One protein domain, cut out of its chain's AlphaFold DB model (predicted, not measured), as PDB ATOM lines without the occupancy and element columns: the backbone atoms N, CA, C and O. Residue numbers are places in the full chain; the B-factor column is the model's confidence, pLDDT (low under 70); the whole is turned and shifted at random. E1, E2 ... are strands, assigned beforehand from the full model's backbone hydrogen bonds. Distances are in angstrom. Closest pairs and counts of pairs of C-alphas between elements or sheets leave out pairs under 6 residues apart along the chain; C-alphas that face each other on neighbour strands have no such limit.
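AT A GLANCE: This is residues 244 to 285 of the 285 residues of the protein "Hypothetical protein" of Adineta steineri (UniProt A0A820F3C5). This domain has little regular structure: one small two-strand hairpin, E1 and E2, whose loop sticks out at one end with residues 273 to 278, while the winding stretch 244 to 267 lies mostly toward the other end. The printed part has 42 residues and no named helix; E1 then E2 form an antiparallel sheet, class all strand, with only 8 residues in named elements. The whole is loose, with a radius of gyration of the C-alphas of 11.5 A, and elongated, spanning 35 by 21 by 15 A.

IN THESE COORDINATES: E1, residues 268 to 271, is 10.2 A long and begins at C-alpha 268 (9.562, 21.654, 69.412). E2, residues 281 to 284, is 9.5 A long and ends at C-alpha 284 (12.590, 25.795, 70.350).

HOW THE PARTS SIT: E1 and E2 are antiparallel neighbours in a hairpin, their directions at 142 degrees. C-alphas 269 and 283 face each other at 5.0 A. N 268 and O 284, and N 282 and O 270, are within hydrogen-bond range, each at 2.9 A.

THE WHOLE: The two C-alphas farthest apart, of Ile 263 and Ser 276, are 35.8 A apart. The printed part has no cut, and the nine-residue link from E1 to E2 is short. Mean pLDDT of the printed part is 81.5; residues 272 to 280 are under 70.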
ATOM      1  N   VAL A 244       0.294  20.079  70.095       87.38
ATOM      2  CA  VAL A 244       0.416  21.517  69.838       87.38
ATOM      3  C   VAL A 244       0.118  22.235  71.138       87.38
ATOM      4  O   VAL A 244      -0.851  21.905  71.821       87.38
ATOM      5  N   THR A 245       0.960  23.198  71.484       87.75
ATOM      6  CA  THR A 245       0.813  23.965  72.713       87.75
ATOM      7  C   THR A 245       1.166  25.433  72.507       87.75
ATOM      8  O   THR A 245       1.712  25.805  71.467       87.75
ATOM      9  N   ILE A 246       0.838  26.262  73.495       88.81
ATOM     10  CA  ILE A 246       1.150  27.688  73.545       88.81
ATOM     11  C   ILE A 246       2.063  27.978  74.737       88.81
ATOM     12  O   ILE A 246       1.973  27.335  75.782       88.81
ATOM     13  N   VAL A 247       2.960  28.952  74.578       89.25
ATOM     14  CA  VAL A 247       3.820  29.414  75.670       89.25
ATOM     15  C   VAL A 247       2.962  30.149  76.696       89.25
ATOM     16  O   VAL A 247       2.458  31.238  76.423       89.25
ATOM     17  N   GLU A 248       2.816  29.572  77.887       91.81
ATOM     18  CA  GLU A 248       1.971  30.108  78.951       91.81
ATOM     19  C   GLU A 248       2.622  29.886  80.316       91.81
ATOM     20  O   GLU A 248       2.624  28.784  80.859       91.81
ATOM     21  N   LYS A 249       3.167  30.946  80.916       90.00
ATOM     22  CA  LYS A 249       3.731  30.865  82.269       90.00
ATOM     23  C   LYS A 249       2.594  30.836  83.300       90.00
ATOM     24  O   LYS A 249       1.684  31.654  83.189       90.00
ATOM     25  N   PRO A 250       2.663  29.981  84.335       92.44
ATOM     26  CA  PRO A 250       3.828  29.201  84.776       92.44
ATOM     27  C   PRO A 250       3.899  27.760  84.233       92.44
ATOM     28  O   PRO A 250       4.692  26.972  84.738       92.44
ATOM     29  N   PHE A 251       3.070  27.391  83.260       92.12
ATOM     30  CA  PHE A 251       2.890  26.000  82.838       92.12
ATOM     31  C   PHE A 251       3.864  25.563  81.741       92.12
ATOM     32  O   PHE A 251       4.347  24.436  81.768       92.12
ATOM     33  N   ILE A 252       4.147  26.441  80.778       91.00
ATOM     34  CA  ILE A 252       4.918  26.130  79.574       91.00
ATOM     35  C   ILE A 252       5.896  27.265  79.300       91.00
ATOM     36  O   ILE A 252       5.514  28.427  79.131       91.00
ATOM     37  N   PHE A 253       7.176  26.909  79.262       91.06
ATOM     38  CA  PHE A 253       8.288  27.796  78.949       91.06
ATOM     39  C   PHE A 253       8.839  27.425  77.573       91.06
ATOM     40  O   PHE A 253       8.746  26.270  77.175       91.06
ATOM     41  N   ALA A 254       9.385  28.410  76.860       90.38
ATOM     42  CA  ALA A 254      10.086  28.188  75.603       90.38
ATOM     43  C   ALA A 254      11.278  29.148  75.483       90.38
ATOM     44  O   ALA A 254      11.199  30.315  75.886       90.38
ATOM     45  N   ARG A 255      12.368  28.657  74.906       89.75
ATOM     46  CA  ARG A 255      13.602  29.336  74.532       89.75
ATOM     47  C   ARG A 255      14.015  28.908  73.117       89.75
ATOM     48  O   ARG A 255      13.907  27.738  72.756       89.75
ATOM     49  N   PRO A 256      14.542  29.827  72.304       88.88
ATOM     50  CA  PRO A 256      15.033  29.475  70.980       88.88
ATOM     51  C   PRO A 256      16.259  28.552  71.076       88.88
ATOM     52  O   PRO A 256      17.133  28.741  71.929       88.88
ATOM     53  N   GLY A 257      16.340  27.569  70.183       86.62
ATOM     54  CA  GLY A 257      17.482  26.667  70.043       86.62
ATOM     55  C   GLY A 257      17.091  25.217  69.764       86.62
ATOM     56  O   GLY A 257      15.942  24.817  69.888       86.62
ATOM     57  N   ASN A 258      18.090  24.420  69.387       85.00
ATOM     58  CA  ASN A 258      17.952  22.984  69.117       85.00
ATOM     59  C   ASN A 258      18.652  22.092  70.149       85.00
ATOM     60  O   ASN A 258      18.495  20.874  70.123       85.00
ATOM     61  N   ASN A 259      19.439  22.690  71.043       89.50
ATOM     62  CA  ASN A 259      20.159  21.980  72.085       89.50
ATOM     63  C   ASN A 259      19.316  21.967  73.360       89.50
ATOM     64  O   ASN A 259      19.514  22.811  74.239       89.50
ATOM     65  N   CYS A 260      18.325  21.082  73.400       88.44
ATOM     66  CA  CYS A 260      17.443  20.920  74.551       88.44
ATOM     67  C   CYS A 260      18.119  20.052  75.614       88.44
ATOM     68  O   CYS A 260      18.825  19.099  75.278       88.44
ATOM     69  N   ASP A 261      17.904  20.373  76.885       90.44
ATOM     70  CA  ASP A 261      18.289  19.494  77.985       90.44
ATOM     71  C   ASP A 261      17.458  18.202  77.899       90.44
ATOM     72  O   ASP A 261      16.236  18.255  78.060       90.44
ATOM     73  N   PRO A 262      18.083  17.031  77.675       87.81
ATOM     74  CA  PRO A 262      17.363  15.773  77.503       87.81
ATOM     75  C   PRO A 262      16.582  15.325  78.749       87.81
ATOM     76  O   PRO A 262      15.790  14.389  78.654       87.81
ATOM     77  N   ILE A 263      16.822  15.937  79.914       87.31
ATOM     78  CA  ILE A 263      16.171  15.573  81.179       87.31
ATOM     79  C   ILE A 263      14.931  16.435  81.446       87.31
ATOM     80  O   ILE A 263      13.973  15.944  82.044       87.31
ATOM     81  N   SER A 264      14.942  17.707  81.038       89.50
ATOM     82  CA  SER A 264      13.947  18.698  81.475       89.50
ATOM     83  C   SER A 264      13.213  19.424  80.347       89.50
ATOM     84  O   SER A 264      12.192  20.060  80.606       89.50
ATOM     85  N   GLU A 265      13.674  19.298  79.103       91.06
ATOM     86  CA  GLU A 265      13.140  20.031  77.959       91.06
ATOM     87  C   GLU A 265      12.803  19.091  76.798       91.06
ATOM     88  O   GLU A 265      13.324  17.981  76.670       91.06
ATOM     89  N   VAL A 266      11.915  19.551  75.918       90.94
ATOM     90  CA  VAL A 266      11.481  18.799  74.740       90.94
ATOM     91  C   VAL A 266      11.638  19.678  73.514       90.94
ATOM     92  O   VAL A 266      11.177  20.815  73.487       90.94
ATOM     93  N   PHE A 267      12.261  19.124  72.477       91.12
ATOM     94  CA  PHE A 267      12.395  19.805  71.198       91.12
ATOM     95  C   PHE A 267      11.027  20.040  70.551       91.12
ATOM     96  O   PHE A 267      10.239  19.104  70.380       91.12
ATOM     97  N   CYS A 268      10.770  21.276  70.129       89.06
ATOM     98  CA  CYS A 268       9.562  21.654  69.412       89.06
ATOM     99  C   CYS A 268       9.861  22.608  68.247       89.06
ATOM    100  O   CYS A 268      10.850  23.341  68.230       89.06
ATOM    101  N   THR A 269       8.997  22.575  67.234       88.69
ATOM    102  CA  THR A 269       9.079  23.464  66.074       88.69
ATOM    103  C   THR A 269       7.955  24.490  66.123       88.69
ATOM    104  O   THR A 269       6.808  24.166  66.432       88.69
ATOM    105  N   HIS A 270       8.277  25.739  65.798       82.56
ATOM    106  CA  HIS A 270       7.337  26.852  65.787       82.56
ATOM    107  C   HIS A 270       7.245  27.450  64.380       82.56
ATOM    108  O   HIS A 270       8.258  27.733  63.739       82.56
ATOM    109  N   LYS A 271       6.017  27.639  63.886       76.31
ATOM    110  CA  LYS A 271       5.769  28.241  62.572       76.31
ATOM    111  C   LYS A 271       5.566  29.745  62.729       76.31
ATOM    112  O   LYS A 271       4.564  30.176  63.296       76.31
ATOM    113  N   ASN A 272       6.490  30.543  62.200       67.31
ATOM    114  CA  ASN A 272       6.375  31.999  62.233       67.31
ATOM    115  C   ASN A 272       5.420  32.492  61.128       67.31
ATOM    116  O   ASN A 272       5.705  32.360  59.940       67.31
ATOM    117  N   LEU A 273       4.269  33.050  61.519       65.12
ATOM    118  CA  LEU A 273       3.230  33.522  60.592       65.12
ATOM    119  C   LEU A 273       3.540  34.890  59.953       65.12
ATOM    120  O   LEU A 273       2.829  35.297  59.037       65.12
ATOM    121  N   ASN A 274       4.589  35.588  60.399       63.03
ATOM    122  CA  ASN A 274       4.926  36.935  59.920       63.03
ATOM    123  C   ASN A 274       5.921  36.952  58.748       63.03
ATOM    124  O   ASN A 274       6.126  38.004  58.146       63.03
ATOM    125  N   ASN A 275       6.525  35.812  58.395       56.56
ATOM    126  CA  ASN A 275       7.392  35.704  57.225       56.56
ATOM    127  C   ASN A 275       6.570  35.298  55.996       56.56
ATOM    128  O   ASN A 275       6.172  34.145  55.839       56.56
ATOM    129  N   SER A 276       6.381  36.238  55.071       52.53
ATOM    130  CA  SER A 276       5.688  36.050  53.786       52.53
ATOM    131  C   SER A 276       6.361  35.049  52.826       52.53
ATOM    132  O   SER A 276       5.832  34.803  51.747       52.53
ATOM    133  N   ASN A 277       7.480  34.430  53.233       52.06
ATOM    134  CA  ASN A 277       8.206  33.392  52.491       52.06
ATOM    135  C   ASN A 277       8.019  31.964  53.061       52.06
ATOM    136  O   ASN A 277       8.745  31.053  52.680       52.06
ATOM    137  N   GLY A 278       7.051  31.746  53.957       49.53
ATOM    138  CA  GLY A 278       6.304  30.482  54.063       49.53
ATOM    139  C   GLY A 278       6.966  29.198  54.597       49.53
ATOM    140  O   GLY A 278       6.206  28.271  54.876       49.53
ATOM    141  N   GLU A 279       8.288  29.092  54.783       51.56
ATOM    142  CA  GLU A 279       8.918  27.769  55.035       51.56
ATOM    143  C   GLU A 279       9.993  27.684  56.137       51.56
ATOM    144  O   GLU A 279      10.607  26.631  56.299       51.56
ATOM    145  N   GLU A 280      10.217  28.719  56.953       61.25
ATOM    146  CA  GLU A 280      11.210  28.630  58.037       61.25
ATOM    147  C   GLU A 280      10.552  28.237  59.370       61.25
ATOM    148  O   GLU A 280       9.815  29.012  59.984       61.25
ATOM    149  N   TYR A 281      10.786  26.992  59.803       72.44
ATOM    150  CA  TYR A 281      10.414  26.525  61.137       72.44
ATOM    151  C   TYR A 281      11.497  26.936  62.129       72.44
ATOM    152  O   TYR A 281      12.635  26.468  62.052       72.44
ATOM    153  N   GLU A 282      11.133  27.777  63.088       83.69
ATOM    154  CA  GLU A 282      12.015  28.114  64.196       83.69
ATOM    155  C   GLU A 282      12.063  26.947  65.188       83.69
ATOM    156  O   GLU A 282      11.061  26.271  65.446       83.69
ATOM    157  N   GLN A 283      13.249  26.697  65.730       87.31
ATOM    158  CA  GLN A 283      13.509  25.596  66.651       87.31
ATOM    159  C   GLN A 283      13.492  26.119  68.082       87.31
ATOM    160  O   GLN A 283      14.166  27.109  68.383       87.31
ATOM    161  N   TYR A 284      12.727  25.455  68.943       88.44
ATOM    162  CA  TYR A 284      12.590  25.795  70.350       88.44
ATOM    163  C   TYR A 284      12.812  24.567  71.237       88.44
ATOM    164  O   TYR A 284      12.540  23.423  70.857       88.44
ATOM    165  N   CYS A 285      13.281  24.861  72.440       88.00
ATOM    166  CA  CYS A 285      13.207  24.037  73.639       88.00
ATOM    167  C   CYS A 285      12.384  24.833  74.667       88.00
ATOM    168  O   CYS A 285      11.949  24.262  75.672       88.00
TER     169      CYS A 285